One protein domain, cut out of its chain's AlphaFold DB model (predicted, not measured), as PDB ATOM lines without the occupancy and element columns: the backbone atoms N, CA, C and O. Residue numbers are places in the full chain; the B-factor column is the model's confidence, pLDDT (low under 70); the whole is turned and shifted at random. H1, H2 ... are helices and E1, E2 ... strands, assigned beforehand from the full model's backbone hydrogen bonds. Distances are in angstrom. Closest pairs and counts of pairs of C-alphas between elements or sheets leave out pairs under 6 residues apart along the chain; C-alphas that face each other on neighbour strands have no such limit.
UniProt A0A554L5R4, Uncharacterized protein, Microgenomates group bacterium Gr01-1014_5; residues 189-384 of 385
ATOM      1  N   LYS A 189       4.936 -25.023  -6.828       88.00
ATOM      2  CA  LYS A 189       4.067 -23.851  -6.950       88.00
ATOM      3  C   LYS A 189       4.900 -22.577  -7.058       88.00
ATOM      4  O   LYS A 189       5.838 -22.372  -6.296       88.00
ATOM      5  N   LYS A 190       4.485 -21.684  -7.962       87.31
ATOM      6  CA  LYS A 190       5.131 -20.375  -8.169       87.31
ATOM      7  C   LYS A 190       5.084 -19.489  -6.924       87.31
ATOM      8  O   LYS A 190       6.056 -18.806  -6.632       87.31
ATOM      9  N   ASP A 191       3.965 -19.496  -6.196       87.81
ATOM     10  CA  ASP A 191       3.890 -18.817  -4.901       87.81
ATOM     11  C   ASP A 191       4.606 -19.653  -3.839       87.81
ATOM     12  O   ASP A 191       4.026 -20.569  -3.256       87.81
ATOM     13  N   LEU A 192       5.875 -19.329  -3.595       85.62
ATOM     14  CA  LEU A 192       6.719 -20.061  -2.656       85.62
ATOM     15  C   LEU A 192       6.296 -19.882  -1.190       85.62
ATOM     16  O   LEU A 192       6.703 -20.681  -0.348       85.62
ATOM     17  N   LYS A 193       5.462 -18.884  -0.852       85.81
ATOM     18  CA  LYS A 193       5.012 -18.662   0.538       85.81
ATOM     19  C   LYS A 193       4.195 -19.826   1.086       85.81
ATOM     20  O   LYS A 193       4.176 -20.041   2.293       85.81
ATOM     21  N   VAL A 194       3.581 -20.624   0.213       84.00
ATOM     22  CA  VAL A 194       2.878 -21.857   0.603       84.00
ATOM     23  C   VAL A 194       3.806 -22.900   1.240       84.00
ATOM     24  O   VAL A 194       3.316 -23.793   1.925       84.00
ATOM     25  N   TYR A 195       5.125 -22.779   1.040       82.38
ATOM     26  CA  TYR A 195       6.156 -23.650   1.613       82.38
ATOM     27  C   TYR A 195       6.904 -23.005   2.796       82.38
ATOM     28  O   TYR A 195       7.889 -23.567   3.282       82.38
ATOM     29  N   GLN A 196       6.462 -21.830   3.268       78.38
ATOM     30  CA  GLN A 196       7.057 -21.155   4.426       78.38
ATOM     31  C   GLN A 196       7.007 -22.038   5.673       78.38
ATOM     32  O   GLN A 196       8.015 -22.210   6.356       78.38
ATOM     33  N   ASP A 197       5.835 -22.610   5.933       72.75
ATOM     34  CA  ASP A 197       5.601 -23.568   7.003       72.75
ATOM     35  C   ASP A 197       5.541 -24.974   6.400       72.75
ATOM     36  O   ASP A 197       4.481 -25.586   6.255       72.75
ATOM     37  N   TRP A 198       6.697 -25.438   5.925       70.75
ATOM     38  CA  TRP A 198       6.800 -26.709   5.212       70.75
ATOM     39  C   TRP A 198       6.407 -27.903   6.092       70.75
ATOM     40  O   TRP A 198       5.828 -28.855   5.574       70.75
ATOM     41  N   GLU A 199       6.653 -27.831   7.408       66.12
ATOM     42  CA  GLU A 199       6.220 -28.840   8.380       66.12
ATOM     43  C   GLU A 199       4.694 -28.914   8.411       66.12
ATOM     44  O   GLU A 199       4.122 -30.000   8.295       66.12
ATOM     45  N   THR A 200       4.004 -27.774   8.472       65.75
ATOM     46  CA  THR A 200       2.551 -27.763   8.295       65.75
ATOM     47  C   THR A 200       2.170 -28.256   6.902       65.75
ATOM     48  O   THR A 200       1.268 -29.084   6.787       65.75
ATOM     49  N   ALA A 201       2.857 -27.846   5.835       63.84
ATOM     50  CA  ALA A 201       2.515 -28.228   4.462       63.84
ATOM     51  C   ALA A 201       2.548 -29.752   4.231       63.84
ATOM     52  O   ALA A 201       1.631 -30.297   3.612       63.84
ATOM     53  N   ILE A 202       3.539 -30.461   4.785       62.22
ATOM     54  CA  ILE A 202       3.632 -31.932   4.706       62.22
ATOM     55  C   ILE A 202       2.724 -32.658   5.708       62.22
ATOM     56  O   ILE A 202       2.425 -33.839   5.515       62.22
ATOM     57  N   ASN A 203       2.269 -31.982   6.769       61.09
ATOM     58  CA  ASN A 203       1.396 -32.565   7.792       61.09
ATOM     59  C   ASN A 203      -0.094 -32.188   7.637       61.09
ATOM     60  O   ASN A 203      -0.955 -32.800   8.275       61.09
ATOM     61  N   THR A 204      -0.438 -31.241   6.759       54.62
ATOM     62  CA  THR A 204      -1.825 -30.821   6.515       54.62
ATOM     63  C   THR A 204      -2.600 -31.967   5.856       54.62
ATOM     64  O   THR A 204      -2.199 -32.473   4.811       54.62
ATOM     65  N   LYS A 205      -3.746 -32.350   6.442       55.66
ATOM     66  CA  LYS A 205      -4.603 -33.511   6.083       55.66
ATOM     67  C   LYS A 205      -4.166 -34.878   6.629       55.66
ATOM     68  O   LYS A 205      -4.722 -35.893   6.210       55.66
ATOM     69  N   ARG A 206      -3.239 -34.941   7.588       57.00
ATOM     70  CA  ARG A 206      -2.987 -36.191   8.325       57.00
ATOM     71  C   ARG A 206      -4.097 -36.426   9.349       57.00
ATOM     72  O   ARG A 206      -4.366 -35.569  10.180       57.00
ATOM     73  N   SER A 207      -4.747 -37.587   9.272       49.91
ATOM     74  CA  SER A 207      -5.871 -37.955  10.143       49.91
ATOM     75  C   SER A 207      -5.442 -38.345  11.564       49.91
ATOM     76  O   SER A 207      -6.212 -38.148  12.493       49.91
ATOM     77  N   ALA A 208      -4.226 -38.867  11.731       42.97
ATOM     78  CA  ALA A 208      -3.456 -39.025  12.969       42.97
ATOM     79  C   ALA A 208      -2.210 -39.854  12.609       42.97
ATOM     80  O   ALA A 208      -2.310 -40.806  11.837       42.97
ATOM     81  N   GLY A 209      -1.030 -39.505  13.126       46.56
ATOM     82  CA  GLY A 209       0.216 -40.241  12.868       46.56
ATOM     83  C   GLY A 209       1.467 -39.394  13.102       46.56
ATOM     84  O   GLY A 209       1.372 -38.176  13.225       46.56
ATOM     85  N   ALA A 210       2.635 -40.040  13.181       44.78
ATOM     86  CA  ALA A 210       3.915 -39.380  13.450       44.78
ATOM     87  C   ALA A 210       4.241 -38.307  12.392       44.78
ATOM     88  O   ALA A 210       4.182 -38.587  11.197       44.78
ATOM     89  N   LEU A 211       4.574 -37.095  12.847       48.56
ATOM     90  CA  LEU A 211       4.885 -35.916  12.027       48.56
ATOM     91  C   LEU A 211       5.915 -36.248  10.941       48.56
ATOM     92  O   LEU A 211       6.944 -36.834  11.250       48.56
ATOM     93  N   ALA A 212       5.678 -35.856   9.690       51.97
ATOM     94  CA  ALA A 212       6.751 -35.785   8.702       51.97
ATOM     95  C   ALA A 212       7.561 -34.514   8.983       51.97
ATOM     96  O   ALA A 212       6.977 -33.490   9.331       51.97
ATOM     97  N   GLY A 213       8.886 -34.596   8.839       51.88
ATOM     98  CA  GLY A 213       9.751 -33.425   8.784       51.88
ATOM     99  C   GLY A 213       9.989 -32.690  10.095       51.88
ATOM    100  O   GLY A 213       9.713 -31.508  10.176       51.88
ATOM    101  N   TYR A 214      10.589 -33.354  11.082       51.47
ATOM    102  CA  TYR A 214      11.333 -32.611  12.100       51.47
ATOM    103  C   TYR A 214      12.697 -32.241  11.515       51.47
ATOM    104  O   TYR A 214      13.476 -33.145  11.186       51.47
ATOM    105  N   ASN A 215      12.955 -30.947  11.332       54.41
ATOM    106  CA  ASN A 215      14.243 -30.460  10.853       54.41
ATOM    107  C   ASN A 215      15.222 -30.365  12.031       54.41
ATOM    108  O   ASN A 215      15.029 -29.566  12.950       54.41
ATOM    109  N   TYR A 216      16.287 -31.166  12.026       51.19
ATOM    110  CA  TYR A 216      17.449 -30.832  12.844       51.19
ATOM    111  C   TYR A 216      18.290 -29.860  12.019       51.19
ATOM    112  O   TYR A 216      19.278 -30.254  11.403       51.19
ATOM    113  N   ASP A 217      17.891 -28.583  12.025       44.81
ATOM    114  CA  ASP A 217      18.682 -27.457  11.512       44.81
ATOM    115  C   ASP A 217      19.887 -27.215  12.428       44.81
ATOM    116  O   ASP A 217      20.076 -26.154  13.029       44.81
ATOM    117  N   LYS A 218      20.752 -28.215  12.562       46.12
ATOM    118  CA  LYS A 218      22.147 -27.871  12.725       46.12
ATOM    119  C   LYS A 218      22.612 -27.571  11.317       46.12
ATOM    120  O   LYS A 218      22.739 -28.475  10.499       46.12
ATOM    121  N   ASN A 219      22.808 -26.286  11.030       49.09
ATOM    122  CA  ASN A 219      23.687 -25.871   9.949       49.09
ATOM    123  C   ASN A 219      25.076 -26.410  10.296       49.09
ATOM    124  O   ASN A 219      25.910 -25.684  10.839       49.09
ATOM    125  N   ASP A 220      25.269 -27.707  10.077       51.44
ATOM    126  CA  ASP A 220      26.528 -28.390  10.263       51.44
ATOM    127  C   ASP A 220      27.399 -27.854   9.132       51.44
ATOM    128  O   ASP A 220      27.370 -28.334   7.995       51.44
ATOM    129  N   PHE A 221      28.096 -26.752   9.421       54.47
ATOM    130  CA  PHE A 221      29.247 -26.367   8.633       54.47
ATOM    131  C   PHE A 221      30.165 -27.572   8.634       54.47
ATOM    132  O   PHE A 221      30.436 -28.146   9.686       54.47
ATOM    133  N   CYS A 222      30.601 -27.966   7.448       61.50
ATOM    134  CA  CYS A 222      31.482 -29.101   7.288       61.50
ATOM    135  C   CYS A 222      32.729 -28.825   8.134       61.50
ATOM    136  O   CYS A 222      33.474 -27.888   7.853       61.50
ATOM    137  N   GLU A 223      32.868 -29.558   9.244       52.53
ATOM    138  CA  GLU A 223      33.773 -29.215  10.354       52.53
ATOM    139  C   GLU A 223      35.258 -29.268   9.939       52.53
ATOM    140  O   GLU A 223      36.145 -28.847  10.682       52.53
ATOM    141  N   VAL A 224      35.536 -29.763   8.729       58.47
ATOM    142  CA  VAL A 224      36.868 -29.976   8.175       58.47
ATOM    143  C   VAL A 224      37.295 -28.782   7.298       58.47
ATOM    144  O   VAL A 224      36.521 -28.350   6.437       58.47
ATOM    145  N   PRO A 225      38.548 -28.287   7.408       58.09
ATOM    146  CA  PRO A 225      39.106 -27.178   6.611       58.09
ATOM    147  C   PRO A 225      39.104 -27.309   5.067       58.09
ATOM    148  O   PRO A 225      39.712 -26.484   4.391       58.09
ATOM    149  N   GLY A 226      38.439 -28.310   4.490       68.94
ATOM    150  CA  GLY A 226      38.369 -28.580   3.052       68.94
ATOM    151  C   GLY A 226      36.981 -28.425   2.429       68.94
ATOM    152  O   GLY A 226      36.858 -28.652   1.232       68.94
ATOM    153  N   PHE A 227      35.959 -28.026   3.201       75.94
ATOM    154  CA  PHE A 227      34.535 -28.109   2.821       75.94
ATOM    155  C   PHE A 227      33.986 -29.544   2.711       75.94
ATOM    156  O   PHE A 227      32.888 -29.738   2.191       75.94
ATOM    157  N   ASP A 228      34.728 -30.530   3.213       83.25
ATOM    158  CA  ASP A 228      34.326 -31.934   3.245       83.25
ATOM    159  C   ASP A 228      33.476 -32.228   4.484       83.25
ATOM    160  O   ASP A 228      33.838 -31.902   5.618       83.25
ATOM    161  N   CYS A 229      32.325 -32.840   4.253       77.56
ATOM    162  CA  CYS A 229      31.266 -33.083   5.212       77.56
ATOM    163  C   CYS A 229      31.149 -34.595   5.428       77.56
ATOM    164  O   CYS A 229      30.753 -35.346   4.531       77.56
ATOM    165  N   ASN A 230      31.464 -35.028   6.646       79.81
ATOM    166  CA  ASN A 230      31.253 -36.399   7.095       79.81
ATOM    167  C   ASN A 230      29.813 -36.526   7.579       79.81
ATOM    168  O   ASN A 230      29.480 -36.157   8.703       79.81
ATOM    169  N   VAL A 231      28.940 -36.964   6.680       82.44
ATOM    170  CA  VAL A 231      27.492 -36.966   6.885       82.44
ATOM    171  C   VAL A 231      26.892 -38.310   6.523       82.44
ATOM    172  O   VAL A 231      27.411 -39.059   5.696       82.44
ATOM    173  N   GLN A 232      25.740 -38.576   7.128       84.81
ATOM    174  CA  GLN A 232      24.954 -39.773   6.885       84.81
ATOM    175  C   GLN A 232      23.564 -39.369   6.384       84.81
ATOM    176  O   GLN A 232      23.015 -38.339   6.800       84.81
ATOM    177  N   ALA A 233      23.004 -40.167   5.473       83.88
ATOM    178  CA  ALA A 233      21.572 -40.193   5.217       83.88
ATOM    179  C   ALA A 233      20.959 -41.278   6.098       83.88
ATOM    180  O   ALA A 233      21.138 -42.476   5.865       83.88
ATOM    181  N   ASP A 234      20.249 -40.830   7.127       82.88
ATOM    182  CA  ASP A 234      19.541 -41.694   8.058       82.88
ATOM    183  C   ASP A 234      18.476 -42.547   7.356       82.88
ATOM    184  O   ASP A 234      17.969 -42.200   6.288       82.88
ATOM    185  N   MET A 235      18.096 -43.656   7.992       83.31
ATOM    186  CA  MET A 235      16.946 -44.461   7.574       83.31
ATOM    187  C   MET A 235      15.684 -43.599   7.515       83.31
ATOM    188  O   MET A 235      15.389 -42.890   8.489       83.31
ATOM    189  N   PHE A 236      14.928 -43.720   6.421       80.00
ATOM    190  CA  PHE A 236      13.682 -42.981   6.200       80.00
ATOM    191  C   PHE A 236      13.848 -41.482   6.490       80.00
ATOM    192  O   PHE A 236      13.207 -40.910   7.377       80.00
ATOM    193  N   ALA A 237      14.778 -40.848   5.787       83.19
ATOM    194  CA  ALA A 237      15.160 -39.463   6.015       83.19
ATOM    195  C   ALA A 237      15.409 -38.731   4.703       83.19
ATOM    196  O   ALA A 237      15.708 -39.333   3.672       83.19
ATOM    197  N   TRP A 238      15.309 -37.411   4.758       86.94
ATOM    198  CA  TRP A 238      15.833 -36.541   3.722       86.94
ATOM    199  C   TRP A 238      17.101 -35.854   4.227       86.94
ATOM    200  O   TRP A 238      17.290 -35.601   5.422       86.94
ATOM    201  N   ARG A 239      17.984 -35.554   3.284       88.50
ATOM    202  CA  ARG A 239      19.207 -34.790   3.500       88.50
ATOM    203  C   ARG A 239      19.291 -33.738   2.411       88.50
ATOM    204  O   ARG A 239      19.124 -34.067   1.240       88.50
ATOM    205  N   THR A 240      19.572 -32.504   2.791       89.25
ATOM    206  CA  THR A 240      19.772 -31.414   1.840       89.25
ATOM    207  C   THR A 240      21.202 -30.917   1.932       89.25
ATOM    208  O   THR A 240      21.728 -30.718   3.026       89.25
ATOM    209  N   PHE A 241      21.818 -30.708   0.776       89.62
ATOM    210  CA  PHE A 241      23.095 -30.031   0.621       89.62
ATOM    211  C   PHE A 241      22.854 -28.747  -0.160       89.62
ATOM    212  O   PHE A 241      22.345 -28.795  -1.281       89.62
ATOM    213  N   GLN A 242      23.225 -27.608   0.416       87.81
ATOM    214  CA  GLN A 242      23.107 -26.321  -0.257       87.81
ATOM    215  C   GLN A 242      24.443 -25.594  -0.228       87.81
ATOM    216  O   GLN A 242      25.063 -25.494   0.823       87.81
ATOM    217  N   GLY A 243      24.893 -25.081  -1.373       85.62
ATOM    218  CA  GLY A 243      26.200 -24.433  -1.508       85.62
ATOM    219  C   GLY A 243      26.415 -23.826  -2.894       85.62
ATOM    220  O   GLY A 243      25.527 -23.869  -3.738       85.62
ATOM    221  N   GLN A 244      27.600 -23.274  -3.158       86.12
ATOM    222  CA  GLN A 244      27.996 -22.837  -4.514       86.12
ATOM    223  C   GLN A 244      28.375 -24.013  -5.415       86.12
ATOM    224  O   GLN A 244      28.188 -23.995  -6.634       86.12
ATOM    225  N   GLU A 245      28.953 -25.031  -4.788       90.50
ATOM    226  CA  GLU A 245      29.346 -26.279  -5.407       90.50
ATOM    227  C   GLU A 245      29.104 -27.403  -4.407       90.50
ATOM    228  O   GLU A 245      29.517 -27.300  -3.250       90.50
ATOM    229  N   VAL A 246      28.446 -28.460  -4.868       92.50
ATOM    230  CA  VAL A 246      28.164 -29.668  -4.097       92.50
ATOM    231  C   VAL A 246      28.695 -30.860  -4.884       92.50
ATOM    232  O   VAL A 246      28.409 -30.988  -6.075       92.50
ATOM    233  N   ARG A 247      29.479 -31.730  -4.245       93.88
ATOM    234  CA  ARG A 247      29.925 -32.998  -4.838       93.88
ATOM    235  C   ARG A 247      29.517 -34.133  -3.922       93.88
ATOM    236  O   ARG A 247      29.922 -34.154  -2.764       93.88
ATOM    237  N   VAL A 248      28.723 -35.056  -4.447       93.81
ATOM    238  CA  VAL A 248      28.213 -36.205  -3.696       93.81
ATOM    239  C   VAL A 248      28.549 -37.481  -4.467       93.81
ATOM    240  O   VAL A 248      28.062 -37.641  -5.592       93.81
ATOM    241  N   PRO A 249      29.354 -38.390  -3.890       90.81
ATOM    242  CA  PRO A 249      29.632 -39.695  -4.484       90.81
ATOM    243  C   PRO A 249      28.347 -40.464  -4.808       90.81
ATOM    244  O   PRO A 249      27.424 -40.524  -3.988       90.81
ATOM    245  N   GLY A 250      28.281 -41.015  -6.023       89.31
ATOM    246  CA  GLY A 250      27.101 -41.704  -6.558       89.31
ATOM    247  C   GLY A 250      25.997 -40.784  -7.099       89.31
ATOM    248  O   GLY A 250      25.050 -41.278  -7.704       89.31
ATOM    249  N   VAL A 251      26.111 -39.458  -6.930       94.75
ATOM    250  CA  VAL A 251      25.187 -38.469  -7.518       94.75
ATOM    251  C   VAL A 251      25.885 -37.619  -8.573       94.75
ATOM    252  O   VAL A 251      25.409 -37.531  -9.704       94.75
ATOM    253  N   GLY A 252      27.015 -37.000  -8.226       94.69
ATOM    254  CA  GLY A 252      27.834 -36.223  -9.151       94.69
ATOM    255  C   GLY A 252      28.306 -34.885  -8.593       94.69
ATOM    256  O   GLY A 252      28.354 -34.661  -7.382       94.69
ATOM    257  N   ILE A 253      28.671 -33.994  -9.510       95.62
ATOM    258  CA  ILE A 253      29.164 -32.642  -9.247       95.62
ATOM    259  C   ILE A 253      28.111 -31.640  -9.707       95.62
ATOM    260  O   ILE A 253      27.716 -31.620 -10.873       95.62
ATOM    261  N   LEU A 254      27.702 -30.775  -8.790       95.88
ATOM    262  CA  LEU A 254      26.717 -29.731  -9.007       95.88
ATOM    263  C   LEU A 254      27.370 -28.375  -8.774       95.88
ATOM    264  O   LEU A 254      27.934 -28.121  -7.709       95.88
ATOM    265  N   LYS A 255      27.279 -27.491  -9.760       93.19
ATOM    266  CA  LYS A 255      27.794 -26.124  -9.703       93.19
ATOM    267  C   LYS A 255      26.673 -25.176 -10.069       93.19
ATOM    268  O   LYS A 255      26.139 -25.265 -11.167       93.19
ATOM    269  N   GLY A 256      26.353 -24.240  -9.181       84.12
ATOM    270  CA  GLY A 256      25.262 -23.300  -9.434       84.12
ATOM    271  C   GLY A 256      25.563 -22.407 -10.637       84.12
ATOM    272  O   GLY A 256      24.654 -21.979 -11.330       84.12
ATOM    273  N   GLY A 257      26.836 -22.138 -10.927       82.00
ATOM    274  CA  GLY A 257      27.300 -21.149 -11.902       82.00
ATOM    275  C   GLY A 257      28.100 -20.057 -11.200       82.00
ATOM    276  O   GLY A 257      28.486 -20.221 -10.042       82.00
ATOM    277  N   ASN A 258      28.370 -18.939 -11.874       79.12
ATOM    278  CA  ASN A 258      29.147 -17.858 -11.268       79.12
ATOM    279  C   ASN A 258      28.366 -17.187 -10.124       79.12
ATOM    280  O   ASN A 258      27.568 -16.288 -10.362       79.12
ATOM    281  N   GLY A 259      28.603 -17.635  -8.888       71.31
ATOM    282  CA  GLY A 259      28.027 -17.049  -7.680       71.31
ATOM    283  C   GLY A 259      26.578 -17.435  -7.368       71.31
ATOM    284  O   GLY A 259      26.028 -16.883  -6.417       71.31
ATOM    285  N   ARG A 260      25.982 -18.360  -8.134       84.56
ATOM    286  CA  ARG A 260      24.646 -18.946  -7.899       84.56
ATOM    287  C   ARG A 260      24.732 -20.160  -6.965       84.56
ATOM    288  O   ARG A 260      25.784 -20.800  -6.885       84.56
ATOM    289  N   SER A 261      23.632 -20.491  -6.290       87.50
ATOM    290  CA  SER A 261      23.555 -21.641  -5.384       87.50
ATOM    291  C   SER A 261      23.055 -22.918  -6.076       87.50
ATOM    292  O   SER A 261      22.428 -22.900  -7.137       87.50
ATOM    293  N   VAL A 262      23.366 -24.045  -5.448       91.88
ATOM    294  CA  VAL A 262      22.845 -25.384  -5.721       91.88
ATOM    295  C   VAL A 262      22.044 -25.820  -4.508       91.88
ATOM    296  O   VAL A 262      22.507 -25.614  -3.387       91.88
ATOM    297  N   VAL A 263      20.918 -26.491  -4.733       92.69
ATOM    298  CA  VAL A 263      20.212 -27.287  -3.725       92.69
ATOM    299  C   VAL A 263      20.152 -28.731  -4.219       92.69
ATOM    300  O   VAL A 263      19.561 -29.006  -5.261       92.69
ATOM    301  N   LEU A 264      20.764 -29.654  -3.475       95.44
ATOM    302  CA  LEU A 264      20.645 -31.095  -3.686       95.44
ATOM    303  C   LEU A 264      19.845 -31.722  -2.548       95.44
ATOM    304  O   LEU A 264      20.311 -31.748  -1.411       95.44
ATOM    305  N   ASN A 265      18.691 -32.291  -2.876       93.81
ATOM    306  CA  ASN A 265      17.881 -33.092  -1.969       93.81
ATOM    307  C   ASN A 265      18.141 -34.583  -2.207       93.81
ATOM    308  O   ASN A 265      18.019 -35.080  -3.326       93.81
ATOM    309  N   VAL A 266      18.467 -35.314  -1.146       92.88
ATOM    310  CA  VAL A 266      18.576 -36.773  -1.135       92.88
ATOM    311  C   VAL A 266      17.447 -37.334  -0.284       92.88
ATOM    312  O   VAL A 266      17.396 -37.088   0.919       92.88
ATOM    313  N   LEU A 267      16.561 -38.111  -0.897       90.25
ATOM    314  CA  LEU A 267      15.496 -38.842  -0.217       90.25
ATOM    315  C   LEU A 267      15.962 -40.282   0.029       90.25
ATOM    316  O   LEU A 267      16.013 -41.082  -0.902       90.25
ATOM    317  N   ASN A 268      16.318 -40.629   1.265       88.06
ATOM    318  CA  ASN A 268      16.627 -42.006   1.642       88.06
ATOM    319  C   ASN A 268      15.358 -42.682   2.159       88.06
ATOM    320  O   ASN A 268      14.976 -42.535   3.320       88.06
ATOM    321  N   LEU A 269      14.683 -43.389   1.259       79.75
ATOM    322  CA  LEU A 269      13.376 -44.003   1.508       79.75
ATOM    323  C   LEU A 269      13.488 -45.436   2.031       79.75
ATOM    324  O   LEU A 269      12.480 -46.072   2.319       79.75
ATOM    325  N   ASP A 270      14.709 -45.951   2.133       77.81
ATOM    326  CA  ASP A 270      14.980 -47.299   2.601       77.81
ATOM    327  C   ASP A 270      15.252 -47.343   4.113       77.81
ATOM    328  O   ASP A 270      15.645 -46.358   4.749       77.81
ATOM    329  N   GLY A 271      15.095 -48.539   4.681       76.38
ATOM    330  CA  GLY A 271      15.431 -48.846   6.068       76.38
ATOM    331  C   GLY A 271      16.931 -49.023   6.335       76.38
ATOM    332  O   GLY A 271      17.288 -49.606   7.354       76.38
ATOM    333  N   SER A 272      17.819 -48.559   5.453       82.19
ATOM    334  CA  SER A 272      19.272 -48.557   5.667       82.19
ATOM    335  C   SER A 272      19.817 -47.145   5.854       82.19
ATOM    336  O   SER A 272      19.296 -46.184   5.293       82.19
ATOM    337  N   VAL A 273      20.886 -47.020   6.642       84.69
ATOM    338  CA  VAL A 273      21.686 -45.790   6.720       84.69
ATOM    339  C   VAL A 273      22.681 -45.784   5.564       84.69
ATOM    340  O   VAL A 273      23.277 -46.816   5.251       84.69
ATOM    341  N   HIS A 274      22.878 -44.625   4.943       86.69
ATOM    342  CA  HIS A 274      23.982 -44.396   4.013       86.69
ATOM    343  C   HIS A 274      25.010 -43.475   4.652       86.69
ATOM    344  O   HIS A 274      24.702 -42.321   4.940       86.69
ATOM    345  N   ALA A 275      26.217 -43.976   4.863       86.38
ATOM    346  CA  ALA A 275      27.316 -43.239   5.468       86.38
ATOM    347  C   ALA A 275      28.313 -42.825   4.377       86.38
ATOM    348  O   ALA A 275      28.996 -43.685   3.832       86.38
ATOM    349  N   TRP A 276      28.380 -41.535   4.024       85.25
ATOM    350  CA  TRP A 276      29.413 -41.047   3.091       85.25
ATOM    351  C   TRP A 276      30.775 -40.890   3.773       85.25
ATOM    352  O   TRP A 276      31.802 -40.849   3.115       85.25
ATOM    353  N   ASP A 277      30.804 -40.854   5.100       74.25
ATOM    354  CA  ASP A 277      32.027 -40.853   5.901       74.25
ATOM    355  C   ASP A 277      32.741 -42.218   5.944       74.25
ATOM    356  O   ASP A 277      33.745 -42.361   6.641       74.25
ATOM    357  N   SER A 278      32.262 -43.222   5.198       72.44
ATOM    358  CA  SER A 278      32.970 -44.490   5.026       72.44
ATOM    359  C   SER A 278      34.116 -44.369   4.013       72.44
ATOM    360  O   SER A 278      34.036 -43.634   3.025       72.44
ATOM    361  N   GLU A 279      35.178 -45.151   4.229       58.91
ATOM    362  CA  GLU A 279      36.345 -45.207   3.332       58.91
ATOM    363  C   GLU A 279      35.977 -45.610   1.890       58.91
ATOM    364  O   GLU A 279      36.678 -45.249   0.948       58.91
ATOM    365  N   GLU A 280      34.866 -46.328   1.708       66.88
ATOM    366  CA  GLU A 280      34.406 -46.837   0.411       66.88
ATOM    367  C   GLU A 280      33.705 -45.781  -0.453       66.88
ATOM    368  O   GLU A 280      33.720 -45.880  -1.681       66.88
ATOM    369  N   HIS A 281      33.068 -44.781   0.163       72.69
ATOM    370  CA  HIS A 281      32.253 -43.795  -0.551       72.69
ATOM    371  C   HIS A 281      32.936 -42.431  -0.668       72.69
ATOM    372  O   HIS A 281      32.785 -41.775  -1.698       72.69
ATOM    373  N   GLY A 282      33.717 -42.034   0.339       76.25
ATOM    374  CA  GLY A 282      34.356 -40.721   0.399       76.25
ATOM    375  C   GLY A 282      33.388 -39.590   0.792       76.25
ATOM    376  O   GLY A 282      32.172 -39.700   0.606       76.25
ATOM    377  N   PRO A 283      33.917 -38.480   1.339       85.69
ATOM    378  CA  PRO A 283      33.100 -37.434   1.943       85.69
ATOM    379  C   PRO A 283      32.280 -36.650   0.910       85.69
ATOM    380  O   PRO A 283      32.597 -36.599  -0.281       85.69
ATOM    381  N   VAL A 284      31.235 -35.976   1.394       89.31
ATOM    382  CA  VAL A 284      30.464 -35.016   0.594       89.31
ATOM    383  C   VAL A 284      31.150 -33.656   0.645       89.31
ATOM    384  O   VAL A 284      31.413 -33.157   1.726       89.31
ATOM    385  N   TYR A 285      31.382 -33.010  -0.492       89.81
ATOM    386  CA  TYR A 285      31.976 -31.669  -0.531       89.81
ATOM    387  C   TYR A 285      30.890 -30.599  -0.699       89.81
ATOM    388  O   TYR A 285      30.115 -30.671  -1.655       89.81
ATOM    389  N   VAL A 286      30.853 -29.583   0.173       87.56
ATOM    390  CA  VAL A 286      29.895 -28.457   0.113       87.56
ATOM    391  C   VAL A 286      30.607 -27.113   0.258       87.56
ATOM    392  O   VAL A 286      30.870 -26.614   1.353       87.56
ATOM    393  N   LYS A 287      30.877 -26.456  -0.870       84.62
ATOM    394  CA  LYS A 287      31.556 -25.157  -0.883       84.62
ATOM    395  C   LYS A 287      30.624 -24.032  -0.441       84.62
ATOM    396  O   LYS A 287      29.632 -23.760  -1.120       84.62
ATOM    397  N   ARG A 288      31.032 -23.299   0.606       79.25
ATOM    398  CA  ARG A 288      30.352 -22.083   1.113       79.25
ATOM    399  C   ARG A 288      28.847 -22.305   1.285       79.25
ATOM    400  O   ARG A 288      28.028 -21.621   0.677       79.25
ATOM    401  N   GLY A 289      28.519 -23.319   2.068       79.56
ATOM    402  CA  GLY A 289      27.169 -23.825   2.200       79.56
ATOM    403  C   GLY A 289      26.969 -24.586   3.503       79.56
ATOM    404  O   GLY A 289      27.780 -24.469   4.422       79.56
ATOM    405  N   PHE A 290      25.888 -25.353   3.570       78.94
ATOM    406  CA  PHE A 290      25.509 -26.132   4.741       78.94
ATOM    407  C   PHE A 290      24.835 -27.443   4.332       78.94
ATOM    408  O   PHE A 290      24.503 -27.678   3.163       78.94
ATOM    409  N   THR A 291      24.619 -28.296   5.330       81.19
ATOM    410  CA  THR A 291      23.804 -29.500   5.197       81.19
ATOM    411  C   THR A 291      22.635 -29.437   6.172       81.19
ATOM    412  O   THR A 291      22.771 -28.888   7.262       81.19
ATOM    413  N   ALA A 292      21.496 -30.005   5.790       80.38
ATOM    414  CA  ALA A 292      20.313 -30.132   6.637       80.38
ATOM    415  C   ALA A 292      19.771 -31.562   6.570       80.38
ATOM    416  O   ALA A 292      20.072 -32.308   5.629       80.38
ATOM    417  N   THR A 293      19.015 -31.980   7.583       80.69
ATOM    418  CA  THR A 293      18.357 -33.289   7.593       80.69
ATOM    419  C   THR A 293      17.065 -33.270   8.376       80.69
ATOM    420  O   THR A 293      16.925 -32.588   9.391       80.69
ATOM    421  N   GLY A 294      16.150 -34.121   7.942       78.25
ATOM    422  CA  GLY A 294      14.971 -34.455   8.706       78.25
ATOM    423  C   GLY A 294      14.444 -35.820   8.318       78.25
ATOM    424  O   GLY A 294      14.965 -36.511   7.445       78.25
ATOM    425  N   ARG A 295      13.399 -36.238   9.019       76.50
ATOM    426  CA  ARG A 295      12.840 -37.584   8.896       76.50
ATOM    427  C   ARG A 295      11.644 -37.615   7.948       76.50
ATOM    428  O   ARG A 295      10.787 -36.731   7.978       76.50
ATOM    429  N   ILE A 296      11.566 -38.678   7.154       73.69
ATOM    430  CA  ILE A 296      10.420 -39.052   6.326       73.69
ATOM    431  C   ILE A 296       9.685 -40.167   7.074       73.69
ATOM    432  O   ILE A 296      10.023 -41.341   6.964       73.69
ATOM    433  N   PHE A 297       8.686 -39.814   7.877       59.91
ATOM    434  CA  PHE A 297       7.864 -40.813   8.557       59.91
ATOM    435  C   PHE A 297       6.695 -41.221   7.648       59.91
ATOM    436  O   PHE A 297       5.907 -40.356   7.269       59.91
ATOM    437  N   ASP A 298       6.585 -42.529   7.367       52.53
ATOM    438  CA  ASP A 298       5.574 -43.218   6.524       52.53
ATOM    439  C   ASP A 298       5.988 -43.604   5.087       52.53
ATOM    440  O   ASP A 298       5.147 -43.622   4.191       52.53
ATOM    441  N   GLY A 299       7.268 -43.952   4.885       51.88
ATOM    442  CA  GLY A 299       7.769 -44.982   3.950       51.88
ATOM    443  C   GLY A 299       7.403 -44.935   2.456       51.88
ATOM    444  O   GLY A 299       8.298 -45.060   1.633       51.88
ATOM    445  N   GLU A 300       6.134 -44.801   2.061       55.16
ATOM    446  CA  GLU A 300       5.697 -45.068   0.684       55.16
ATOM    447  C   GLU A 300       4.521 -44.217   0.165       55.16
ATOM    448  O   GLU A 300       4.369 -44.096  -1.048       55.16
ATOM    449  N   LYS A 301       3.668 -43.598   0.999       59.28
ATOM    450  CA  LYS A 301       2.351 -43.145   0.485       59.28
ATOM    451  C   LYS A 301       2.301 -41.762  -0.168       59.28
ATOM    452  O   LYS A 301       1.373 -41.513  -0.929       59.28
ATOM    453  N   ASN A 302       3.251 -40.864   0.102       72.19
ATOM    454  CA  ASN A 302       3.228 -39.486  -0.424       72.19
ATOM    455  C   ASN A 302       4.634 -38.928  -0.706       72.19
ATOM    456  O   ASN A 302       4.932 -37.766  -0.414       72.19
ATOM    457  N   VAL A 303       5.519 -39.752  -1.269       76.94
ATOM    458  CA  VAL A 303       6.902 -39.341  -1.552       76.94
ATOM    459  C   VAL A 303       6.953 -38.187  -2.561       76.94
ATOM    460  O   VAL A 303       7.683 -37.232  -2.323       76.94
ATOM    461  N   ASP A 304       6.107 -38.186  -3.597       82.00
ATOM    462  CA  ASP A 304       6.038 -37.073  -4.563       82.00
ATOM    463  C   ASP A 304       5.662 -35.739  -3.897       82.00
ATOM    464  O   ASP A 304       6.205 -34.689  -4.228       82.00
ATOM    465  N   ALA A 305       4.731 -35.767  -2.934       79.75
ATOM    466  CA  ALA A 305       4.350 -34.573  -2.182       79.75
ATOM    467  C   ALA A 305       5.467 -34.139  -1.224       79.75
ATOM    468  O   ALA A 305       5.671 -32.950  -1.008       79.75
ATOM    469  N   THR A 306       6.191 -35.097  -0.645       80.31
ATOM    470  CA  THR A 306       7.345 -34.812   0.216       80.31
ATOM    471  C   THR A 306       8.454 -34.141  -0.590       80.31
ATOM    472  O   THR A 306       9.004 -33.141  -0.142       80.31
ATOM    473  N   GLU A 307       8.735 -34.646  -1.793       88.12
ATOM    474  CA  GLU A 307       9.693 -34.056  -2.728       88.12
ATOM    475  C   GLU A 307       9.303 -32.624  -3.104       88.12
ATOM    476  O   GLU A 307      10.119 -31.720  -2.946       88.12
ATOM    477  N   GLU A 308       8.052 -32.404  -3.526       88.38
ATOM    478  CA  GLU A 308       7.540 -31.078  -3.892       88.38
ATOM    479  C   GLU A 308       7.699 -30.078  -2.739       88.38
ATOM    480  O   GLU A 308       8.237 -28.988  -2.929       88.38
ATOM    481  N   ASN A 309       7.250 -30.451  -1.536       84.62
ATOM    482  CA  ASN A 309       7.279 -29.567  -0.374       84.62
ATOM    483  C   ASN A 309       8.705 -29.290   0.114       84.62
ATOM    484  O   ASN A 309       9.004 -28.154   0.471       84.62
ATOM    485  N   LEU A 310       9.590 -30.293   0.112       85.81
ATOM    486  CA  LEU A 310      10.993 -30.115   0.489       85.81
ATOM    487  C   LEU A 310      11.704 -29.184  -0.501       85.81
ATOM    488  O   LEU A 310      12.358 -28.223  -0.100       85.81
ATOM    489  N   SER A 311      11.540 -29.438  -1.797       90.31
ATOM    490  CA  SER A 311      12.097 -28.599  -2.857       90.31
ATOM    491  C   SER A 311      11.558 -27.165  -2.782       90.31
ATOM    492  O   SER A 311      12.336 -26.211  -2.792       90.31
ATOM    493  N   GLY A 312      10.242 -27.002  -2.621       89.00
ATOM    494  CA  GLY A 312       9.597 -25.701  -2.447       89.00
ATOM    495  C   GLY A 312      10.070 -24.950  -1.201       89.00
ATOM    496  O   GLY A 312      10.290 -23.742  -1.266       89.00
ATOM    497  N   HIS A 313      10.301 -25.654  -0.088       86.06
ATOM    498  CA  HIS A 313      10.824 -25.068   1.146       86.06
ATOM    499  C   HIS A 313      12.212 -24.456   0.951       86.06
ATOM    500  O   HIS A 313      12.422 -23.287   1.273       86.06
ATOM    501  N   TRP A 314      13.161 -25.208   0.383       85.25
ATOM    502  CA  TRP A 314      14.526 -24.707   0.183       85.25
ATOM    503  C   TRP A 314      14.581 -23.560  -0.833       85.25
ATOM    504  O   TRP A 314      15.354 -22.617  -0.656       85.25
ATOM    505  N   LEU A 315      13.702 -23.570  -1.840       86.88
ATOM    506  CA  LEU A 315      13.519 -22.424  -2.734       86.88
ATOM    507  C   LEU A 315      12.942 -21.211  -1.993       86.88
ATOM    508  O   LEU A 315      13.484 -20.116  -2.116       86.88
ATOM    509  N   PHE A 316      11.903 -21.381  -1.173       84.38
ATOM    510  CA  PHE A 316      11.359 -20.300  -0.344       84.38
ATOM    511  C   PHE A 316      12.438 -19.686   0.560       84.38
ATOM    512  O   PHE A 316      12.580 -18.463   0.625       84.38
ATOM    513  N   ARG A 317      13.239 -20.526   1.225       80.06
ATOM    514  CA  ARG A 317      14.334 -20.080   2.096       80.06
ATOM    515  C   ARG A 317      15.414 -19.322   1.321       80.06
ATOM    516  O   ARG A 317      15.878 -18.292   1.812       80.06
ATOM    517  N   GLN A 318      15.763 -19.777   0.114       79.12
ATOM    518  CA  GLN A 318      16.658 -19.054  -0.791       79.12
ATOM    519  C   GLN A 318      16.087 -17.677  -1.171       79.12
ATOM    520  O   GLN A 318      16.828 -16.697  -1.145       79.12
ATOM    521  N   ALA A 319      14.790 -17.593  -1.487       77.25
ATOM    522  CA  ALA A 319      14.119 -16.351  -1.887       77.25
ATOM    523  C   ALA A 319      14.107 -15.306  -0.763       77.25
ATOM    524  O   ALA A 319      14.320 -14.119  -0.995       77.25
ATOM    525  N   GLN A 320      13.819 -15.757   0.461       72.56
ATOM    526  CA  GLN A 320      13.604 -14.878   1.609       72.56
ATOM    527  C   GLN A 320      14.895 -14.458   2.314       72.56
ATOM    528  O   GLN A 320      14.839 -13.545   3.132       72.56
ATOM    529  N   GLY A 321      16.035 -15.109   2.038       60.81
ATOM    530  CA  GLY A 321      17.324 -14.769   2.653       60.81
ATOM    531  C   GLY A 321      17.225 -14.707   4.179       60.81
ATOM    532  O   GLY A 321      17.331 -13.638   4.774       60.81
ATOM    533  N   THR A 322      16.928 -15.838   4.819       51.53
ATOM    534  CA  THR A 322      16.481 -15.835   6.220       51.53
ATOM    535  C   THR A 322      17.549 -15.280   7.185       51.53
ATOM    536  O   THR A 322      18.708 -15.692   7.099       51.53
ATOM    537  N   PRO A 323      17.180 -14.400   8.144       44.69
ATOM    538  CA  PRO A 323      18.121 -13.813   9.113       44.69
ATOM    539  C   PRO A 323      18.660 -14.817  10.139       44.69
ATOM    540  O   PRO A 323      19.707 -14.607  10.753       44.69
ATOM    541  N   GLU A 324      17.934 -15.910  10.356       39.84
ATOM    542  CA  GLU A 324      18.232 -16.909  11.374       39.84
ATOM    543  C   GLU A 324      19.272 -17.900  10.854       39.84
ATOM    544  O   GLU A 324      18.961 -19.033  10.513       39.84
ATOM    545  N   LYS A 325      20.524 -17.429  10.830       43.94
ATOM    546  CA  LYS A 325      21.760 -18.222  10.773       43.94
ATOM    547  C   LYS A 325      21.942 -19.022   9.460       43.94
ATOM    548  O   LYS A 325      21.241 -19.983   9.180       43.94
ATOM    549  N   SER A 326      22.976 -18.644   8.697       40.22
ATOM    550  CA  SER A 326      23.680 -19.474   7.688       40.22
ATOM    551  C   SER A 326      23.321 -19.363   6.199       40.22
ATOM    552  O   SER A 326      24.042 -19.936   5.387       40.22
ATOM    553  N   TYR A 327      22.328 -18.570   5.787       52.03
ATOM    554  CA  TYR A 327      22.088 -18.321   4.347       52.03
ATOM    555  C   TYR A 327      22.978 -17.227   3.738       52.03
ATOM    556  O   TYR A 327      23.132 -17.130   2.518       52.03
ATOM    557  N   VAL A 328      23.587 -16.400   4.588       40.59
ATOM    558  CA  VAL A 328      24.456 -15.295   4.180       40.59
ATOM    559  C   VAL A 328      25.804 -15.863   3.719       40.59
ATOM    560  O   VAL A 328      26.610 -16.291   4.539       40.59
ATOM    561  N   GLY A 329      26.048 -15.875   2.404       49.03
ATOM    562  CA  GLY A 329      27.343 -16.251   1.812       49.03
ATOM    563  C   GLY A 329      27.303 -17.336   0.731       49.03
ATOM    564  O   GLY A 329      28.344 -17.622   0.134       49.03
ATOM    565  N   ILE A 330      26.130 -17.914   0.450       68.19
ATOM    566  CA  ILE A 330      25.973 -18.928  -0.606       68.19
ATOM    567  C   ILE A 330      25.992 -18.260  -1.983       68.19
ATOM    568  O   ILE A 330      26.666 -18.730  -2.897       68.19
ATOM    569  N   THR A 331      25.337 -17.109  -2.125       69.56
ATOM    570  CA  THR A 331      25.415 -16.290  -3.336       69.56
ATOM    571  C   THR A 331      26.252 -15.040  -3.096       69.56
ATOM    572  O   THR A 331      26.355 -14.541  -1.976       69.56
ATOM    573  N   ASN A 332      26.916 -14.548  -4.143       66.75
ATOM    574  CA  ASN A 332      27.768 -13.351  -4.071       66.75
ATOM    575  C   ASN A 332      27.045 -12.060  -4.513       66.75
ATOM    576  O   ASN A 332      27.645 -10.990  -4.453       66.75
ATOM    577  N   SER A 333      25.789 -12.151  -4.961       69.12
ATOM    578  CA  SER A 333      24.930 -11.017  -5.323       69.12
ATOM    579  C   SER A 333      23.445 -11.383  -5.186       69.12
ATOM    580  O   SER A 333      23.091 -12.564  -5.114       69.12
ATOM    581  N   LEU A 334      22.576 -10.366  -5.168       70.44
ATOM    582  CA  LEU A 334      21.119 -10.547  -5.162       70.44
ATOM    583  C   LEU A 334      20.611 -11.188  -6.456       70.44
ATOM    584  O   LEU A 334      19.754 -12.062  -6.388       70.44
ATOM    585  N   ASP A 335      21.162 -10.814  -7.614       72.56
ATOM    586  CA  ASP A 335      20.775 -11.398  -8.906       72.56
ATOM    587  C   ASP A 335      21.061 -12.900  -8.952       72.56
ATOM    588  O   ASP A 335      20.235 -13.684  -9.413       72.56
ATOM    589  N   ASN A 336      22.190 -13.320  -8.381       74.19
ATOM    590  CA  ASN A 336      22.555 -14.728  -8.301       74.19
ATOM    591  C   ASN A 336      21.728 -15.525  -7.283       74.19
ATOM    592  O   ASN A 336      21.761 -16.751  -7.311       74.19
ATOM    593  N   ALA A 337      20.983 -14.855  -6.397       74.88
ATOM    594  CA  ALA A 337      20.022 -15.496  -5.500       74.88
ATOM    595  C   ALA A 337      18.667 -15.778  -6.168       74.88
ATOM    596  O   ALA A 337      17.859 -16.505  -5.597       74.88
ATOM    597  N   GLN A 338      18.421 -15.227  -7.363       77.44
ATOM    598  CA  GLN A 338      17.151 -15.362  -8.084       77.44
ATOM    599  C   GLN A 338      17.046 -16.642  -8.912       77.44
ATOM    600  O   GLN A 338      16.003 -16.882  -9.519       77.44
ATOM    601  N   GLU A 339      18.106 -17.445  -8.978       84.94
ATOM    602  CA  GLU A 339      18.132 -18.694  -9.728       84.94
ATOM    603  C   GLU A 339      18.973 -19.746  -8.999       84.94
ATOM    604  O   GLU A 339      20.059 -19.450  -8.501       84.94
ATOM    605  N   VAL A 340      18.465 -20.977  -8.948       89.69
ATOM    606  CA  VAL A 340      19.070 -22.098  -8.218       89.69
ATOM    607  C   VAL A 340      19.118 -23.326  -9.110       89.69
ATOM    608  O   VAL A 340      18.125 -23.658  -9.755       89.69
ATOM    609  N   LEU A 341      20.245 -24.040  -9.100       94.06
ATOM    610  CA  LEU A 341      20.289 -25.409  -9.613       94.06
ATOM    611  C   LEU A 341      19.684 -26.345  -8.563       94.06
ATOM    612  O   LEU A 341      20.321 -26.629  -7.548       94.06
ATOM    613  N   LEU A 342      18.459 -26.805  -8.806       95.06
ATOM    614  CA  LEU A 342      17.744 -27.727  -7.934       95.06
ATOM    615  C   LEU A 342      17.859 -29.149  -8.481       95.06
ATOM    616  O   LEU A 342      17.453 -29.431  -9.611       95.06
ATOM    617  N   VAL A 343      18.373 -30.054  -7.654       96.69
ATOM    618  CA  VAL A 343      18.441 -31.483  -7.950       96.69
ATOM    619  C   VAL A 343      17.833 -32.271  -6.800       96.69
ATOM    620  O   VAL A 343      18.162 -32.041  -5.641       96.69
ATOM    621  N   THR A 344      16.980 -33.238  -7.125       95.75
ATOM    622  CA  THR A 344      16.470 -34.216  -6.162       95.75
ATOM    623  C   THR A 344      16.817 -35.612  -6.649       95.75
ATOM    624  O   THR A 344      16.536 -35.968  -7.797       95.75
ATOM    625  N   VAL A 345      17.401 -36.418  -5.769       94.50
ATOM    626  CA  VAL A 345      17.621 -37.849  -5.975       94.50
ATOM    627  C   VAL A 345      16.911 -38.648  -4.890       94.50
ATOM    628  O   VAL A 345      16.792 -38.199  -3.749       94.50
ATOM    629  N   GLN A 346      16.486 -39.859  -5.225       91.31
ATOM    630  CA  GLN A 346      16.110 -40.861  -4.233       91.31
ATOM    631  C   GLN A 346      17.213 -41.906  -4.104       91.31
ATOM    632  O   GLN A 346      17.840 -42.278  -5.093       91.31
ATOM    633  N   ARG A 347      17.441 -42.407  -2.894       89.50
ATOM    634  CA  ARG A 347      18.274 -43.580  -2.646       89.50
ATOM    635  C   ARG A 347      17.365 -44.762  -2.349       89.50
ATOM    636  O   ARG A 347      16.595 -44.726  -1.390       89.50
ATOM    637  N   LYS A 348      17.463 -45.804  -3.171       83.50
ATOM    638  CA  LYS A 348      16.606 -46.990  -3.080       83.50
ATOM    639  C   LYS A 348      17.400 -48.255  -3.378       83.50
ATOM    640  O   LYS A 348      18.360 -48.225  -4.151       83.50
ATOM    641  N   GLN A 349      16.998 -49.364  -2.757       81.31
ATOM    642  CA  GLN A 349      17.532 -50.677  -3.101       81.31
ATOM    643  C   GLN A 349      17.117 -51.036  -4.526       81.31
ATOM    644  O   GLN A 349      15.934 -50.984  -4.863       81.31
ATOM    645  N   TRP A 350      18.083 -51.462  -5.334       76.75
ATOM    646  CA  TRP A 350      17.840 -51.966  -6.672       76.75
ATOM    647  C   TRP A 350      18.598 -53.259  -6.964       76.75
ATOM    648  O   TRP A 350      19.781 -53.251  -7.301       76.75
ATOM    649  N   GLY A 351      17.897 -54.391  -6.905       77.25
ATOM    650  CA  GLY A 351      18.492 -55.702  -7.151       77.25
ATOM    651  C   GLY A 351      19.623 -56.037  -6.175       77.25
ATOM    652  O   GLY A 351      19.614 -55.618  -5.010       77.25
ATOM    653  N   PHE A 352      20.589 -56.808  -6.668       82.19
ATOM    654  CA  PHE A 352      21.738 -57.284  -5.907       82.19
ATOM    655  C   PHE A 352      23.037 -56.845  -6.576       82.19
ATOM    656  O   PHE A 352      23.084 -56.630  -7.790       82.19
ATOM    657  N   GLU A 353      24.074 -56.659  -5.771       80.75
ATOM    658  CA  GLU A 353      25.412 -56.396  -6.284       80.75
ATOM    659  C   GLU A 353      25.921 -57.603  -7.064       80.75
ATOM    660  O   GLU A 353      25.599 -58.741  -6.728       80.75
ATOM    661  N   VAL A 354      26.720 -57.351  -8.099       78.06
ATOM    662  CA  VAL A 354      27.342 -58.391  -8.922       78.06
ATOM    663  C   VAL A 354      28.855 -58.212  -8.952       78.06
ATOM    664  O   VAL A 354      29.357 -57.083  -8.935       78.06
ATOM    665  N   ASP A 355      29.581 -59.323  -8.989       77.69
ATOM    666  CA  ASP A 355      31.030 -59.345  -9.149       77.69
ATOM    667  C   ASP A 355      31.457 -58.965 -10.581       77.69
ATOM    668  O   ASP A 355      30.645 -58.642 -11.454       77.69
ATOM    669  N   ALA A 356      32.766 -58.986 -10.838       68.06
ATOM    670  CA  ALA A 356      33.320 -58.688 -12.158       68.06
ATOM    671  C   ALA A 356      32.893 -59.698 -13.242       68.06
ATOM    672  O   ALA A 356      33.064 -59.430 -14.429       68.06
ATOM    673  N   GLN A 357      32.347 -60.847 -12.846       72.69
ATOM    674  CA  GLN A 357      31.845 -61.904 -13.713       72.69
ATOM    675  C   GLN A 357      30.317 -61.829 -13.885       72.69
ATOM    676  O   GLN A 357      29.740 -62.687 -14.554       72.69
ATOM    677  N   GLY A 358      29.663 -60.811 -13.313       70.31
ATOM    678  CA  GLY A 358      28.217 -60.609 -13.398       70.31
ATOM    679  C   GLY A 358      27.407 -61.523 -12.477       70.31
ATOM    680  O   GLY A 358      26.189 -61.609 -12.622       70.31
ATOM    681  N   LYS A 359      28.049 -62.215 -11.529       79.06
ATOM    682  CA  LYS A 359      27.369 -63.082 -10.564       79.06
ATOM    683  C   LYS A 359      27.039 -62.301  -9.299       79.06
ATOM    684  O   LYS A 359      27.870 -61.553  -8.796       79.06
ATOM    685  N   GLU A 360      25.834 -62.497  -8.769       85.00
ATOM    686  CA  GLU A 360      25.404 -61.843  -7.531       85.00
ATOM    687  C   GLU A 360      26.369 -62.139  -6.373       85.00
ATOM    688  O   GLU A 360      26.713 -63.299  -6.117       85.00
ATOM    689  N   THR A 361      26.792 -61.092  -5.667       85.44
ATOM    690  CA  THR A 361      27.651 -61.214  -4.490       85.44
ATOM    691  C   THR A 361      26.824 -61.588  -3.263       85.44
ATOM    692  O   THR A 361      25.619 -61.323  -3.183       85.44
ATOM    693  N   VAL A 362      27.472 -62.239  -2.295       88.31
ATOM    694  CA  VAL A 362      26.861 -62.619  -1.018       88.31
ATOM    695  C   VAL A 362      27.669 -62.068   0.150       88.31
ATOM    696  O   VAL A 362      28.894 -61.970   0.076       88.31
ATOM    697  N   ASP A 363      26.980 -61.724   1.233       84.94
ATOM    698  CA  ASP A 363      27.580 -61.317   2.493       84.94
ATOM    699  C   ASP A 363      28.249 -62.507   3.211       84.94
ATOM    700  O   ASP A 363      28.133 -63.671   2.816       84.94
ATOM    701  N   ALA A 364      28.928 -62.230   4.327       83.69
ATOM    702  CA  ALA A 364      29.592 -63.253   5.143       83.69
ATOM    703  C   ALA A 364      28.640 -64.332   5.712       83.69
ATOM    704  O   ALA A 364      29.101 -65.337   6.250       83.69
ATOM    705  N   LYS A 365      27.320 -64.130   5.622       88.25
ATOM    706  CA  LYS A 365      26.273 -65.059   6.066       88.25
ATOM    707  C   LYS A 365      25.616 -65.797   4.890       88.25
ATOM    708  O   LYS A 365      24.687 -66.567   5.115       88.25
ATOM    709  N   GLY A 366      26.091 -65.584   3.663       87.44
ATOM    710  CA  GLY A 366      25.558 -66.197   2.449       87.44
ATOM    711  C   GLY A 366      24.294 -65.530   1.900       87.44
ATOM    712  O   GLY A 366      23.679 -66.080   0.988       87.44
ATOM    713  N   ASN A 367      23.889 -64.365   2.416       87.94
ATOM    714  CA  ASN A 367      22.756 -63.618   1.864       87.94
ATOM    715  C   ASN A 367      23.221 -62.764   0.692       87.94
ATOM    716  O   ASN A 367      24.289 -62.169   0.759       87.94
ATOM    717  N   LYS A 368      22.402 -62.629  -0.353       86.62
ATOM    718  CA  LYS A 368      22.718 -61.738  -1.474       86.62
ATOM    719  C   LYS A 368      22.915 -60.296  -1.000       86.62
ATOM    720  O   LYS A 368      22.067 -59.759  -0.279       86.62
ATOM    721  N   THR A 369      23.989 -59.660  -1.450       82.88
ATOM    722  CA  THR A 369      24.289 -58.269  -1.106       82.88
ATOM    723  C   THR A 369      23.373 -57.342  -1.887       82.88
ATOM    724  O   THR A 369      23.296 -57.387  -3.113       82.88
ATOM    725  N   LYS A 370      22.628 -56.507  -1.166       83.44
ATOM    726  CA  LYS A 370      21.699 -55.542  -1.751       83.44
ATOM    727  C   LYS A 370      22.480 -54.432  -2.448       83.44
ATOM    728  O   LYS A 370      23.309 -53.793  -1.811       83.44
ATOM    729  N   ARG A 371      22.154 -54.142  -3.707       81.06
ATOM    730  CA  ARG A 371      22.689 -52.961  -4.393       81.06
ATOM    731  C   ARG A 371      21.816 -51.758  -4.062       81.06
ATOM    732  O   ARG A 371      20.603 -51.803  -4.251       81.06
ATOM    733  N   MET A 372      22.428 -50.682  -3.582       84.75
ATOM    734  CA  MET A 372      21.755 -49.405  -3.342       84.75
ATOM    735  C   MET A 372      22.138 -48.424  -4.447       84.75
ATOM    736  O   MET A 372      23.305 -48.348  -4.815       84.75
ATOM    737  N   GLN A 373      21.169 -47.671  -4.966       86.00
ATOM    738  CA  GLN A 373      21.397 -46.748  -6.076       86.00
ATOM    739  C   GLN A 373      20.801 -45.373  -5.776       86.00
ATOM    740  O   GLN A 373      19.689 -45.281  -5.245       86.00
ATOM    741  N   PHE A 374      21.511 -44.314  -6.165       91.69
ATOM    742  CA  PHE A 374      20.934 -42.978  -6.279       91.69
ATOM    743  C   PHE A 374      20.255 -42.832  -7.631       91.69
ATOM    744  O   PHE A 374      20.873 -43.060  -8.667       91.69
ATOM    745  N   GLN A 375      18.989 -42.442  -7.614       90.75
ATOM    746  CA  GLN A 375      18.166 -42.302  -8.801       90.75
ATOM    747  C   GLN A 375      17.705 -40.857  -8.933       90.75
ATOM    748  O   GLN A 375      17.137 -40.290  -7.997       90.75
ATOM    749  N   LEU A 376      17.952 -40.260 -10.092       93.25
ATOM    750  CA  LEU A 376      17.582 -38.887 -10.388       93.25
ATOM    751  C   LEU A 376      16.064 -38.744 -10.496       93.25
ATOM    752  O   LEU A 376      15.451 -39.380 -11.349       93.25
ATOM    753  N   VAL A 377      15.490 -37.865  -9.674       92.38
ATOM    754  CA  VAL A 377      14.056 -37.535  -9.663       92.38
ATOM    755  C   VAL A 377      13.820 -36.200 -10.371       92.38
ATOM    756  O   VAL A 377      13.045 -36.121 -11.321       92.38
ATOM    757  N   ARG A 378      14.537 -35.152  -9.951       93.75
ATOM    758  CA  ARG A 378      14.420 -33.778 -10.465       93.75
ATOM    759  C   ARG A 378      15.806 -33.217 -10.771       93.75
ATOM    760  O   ARG A 378      16.725 -33.416  -9.984       93.75
ATOM    761  N   ALA A 379      15.941 -32.495 -11.881       94.06
ATOM    762  CA  ALA A 379      17.086 -31.628 -12.155       94.06
ATOM    763  C   ALA A 379      16.638 -30.448 -13.022       94.06
ATOM    764  O   ALA A 379      16.255 -30.647 -14.173       94.06
ATOM    765  N   GLU A 380      16.695 -29.235 -12.481       93.12
ATOM    766  CA  GLU A 380      16.272 -28.018 -13.179       93.12
ATOM    767  C   GLU A 380      16.957 -26.761 -12.628       93.12
ATOM    768  O   GLU A 380      17.393 -26.721 -11.477       93.12
ATOM    769  N   LEU A 381      17.047 -25.723 -13.463       91.00
ATOM    770  CA  LEU A 381      17.355 -24.363 -13.019       91.00
ATOM    771  C   LEU A 381      16.037 -23.655 -12.707       91.00
ATOM    772  O   LEU A 381      15.218 -23.444 -13.604       91.00
ATOM    773  N   VAL A 382      15.830 -23.296 -11.443       89.94
ATOM    774  CA  VAL A 382      14.577 -22.705 -10.960       89.94
ATOM    775  C   VAL A 382      14.777 -21.234 -10.647       89.94
ATOM    776  O   VAL A 382      15.710 -20.873  -9.934       89.94
ATOM    777  N   LYS A 383      13.868 -20.388 -11.139       86.50
ATOM    778  CA  LYS A 383      13.808 -18.969 -10.771       86.50
ATOM    779  C   LYS A 383      13.012 -18.789  -9.484       86.50
ATOM    780  O   LYS A 383      11.928 -19.347  -9.359       86.50
ATOM    781  N   VAL A 384      13.525 -17.971  -8.572       77.69
ATOM    782  CA  VAL A 384      13.020 -17.837  -7.194       77.69
ATOM    783  C   VAL A 384      12.353 -16.471  -6.932       77.69
ATOM    784  O   VAL A 384      12.347 -15.981  -5.807       77.69
TER     785      VAL A 384
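Overview. This is residues 189 to 384 of the 385 residues of an uncharacterized protein of Microgenomates group bacterium Gr01-1014_5 (UniProt A0A554L5R4). What would one see first? A twisted sheet of five strands lies between the long helix H3, over one face, and the small sheet E3 E2 E5, which partly covers the other; the short helices H1 and H2 pack on H3. The hairpin of E7 and E8 runs past the other strands to the loop of residues 353 to 369, which makes one end of the longest axis. What is it made of? The 196 printed residues hold H1 H2 E1 E2 E3 E4 E5 E6 H3 E7 E8 in chain order, class mixed, helices and strands, with 89 residues, under half, in named elements. The large sheet, E6 E1 E4 E7 E8, is mixed and the small one antiparallel; the whole is compact, with a radius of gyration of the C-alphas of 17.5 A and spans of 55 by 45 by 27 A.

Arrangement. How is the large sheet paired? E6, residues 290 to 295, is antiparallel to E1, residues 237 to 243 (N 240 and O 292, 2.9 A), and E1 to E4, residues 261 to 268 (N 241 and O 264, 2.9 A). E4 is parallel to E7, residues 339 to 352 (N 265 and O 343, 2.8 A), which forms an antiparallel hairpin with E8, residues 370 to 383 (N 344 and O 378, 2.9 A), these N and O pairs being within hydrogen-bond range. What is on its faces? H3, residues 303 to 320, is on one face, two layers of helix and sheet, at a height over the sheet of 8.7 A; it lies over E4 and E7, the closest C-alphas of H3 and E4 being those of Trp 314 and Val 263, 7.4 A. E6, H3 and E7 form a split strand-helix-strand unit, two strands that run the same way with E1 and E4 between them, its crossover right-handed. E3, residues 252 to 255, E2, residues 245 to 248, and E5, residues 284 to 287, paired by N 246 and O 254, 2.9 A, and N 247 and O 285, 2.9 A, form a sandwich with the large sheet, two sheets face to face with best planes 9 degrees apart. What touches H3? H1, residues 192 to 195, touches its residues 309 to 316 alone, with the C-alphas of Tyr 195 and His 313 closest at 4.9 A. H2, residues 198 to 203, touches its residues 305 to 313 alone, opposite ways at a shallow tilt of 22 degrees, with the C-alphas of Trp 198 and His 313 closest at 6.0 A. Every O i to N i+4 pair is within hydrogen-bond range in H2 and H3; H1 is too short for one.

Along the chain. Where do the elements begin and end? H1 begins at C-alpha 192, (6.719, -20.061, -2.656), and E8 ends at C-alpha 383, (13.808, -18.969, -10.771). Which are long? From first to last C-alpha E7 measures 38.9 A, E8 38.5 A and H3 25.6 A.

Size, cuts and confidence. How far does it reach? The two C-alphas farthest apart, those of Leu 334 and Gly 366, are 56.3 A apart, and the printed part has no cut. Which links are long, and where is confidence low? The links H2 to E1, E4 to E5, H3 to E7 and E7 to E8 are long. The mean pLDDT of the printed part is 77.1, and it is under 70 in residues 199 to 226, 279 to 280, 297 to 301, 321 to 333 and 356.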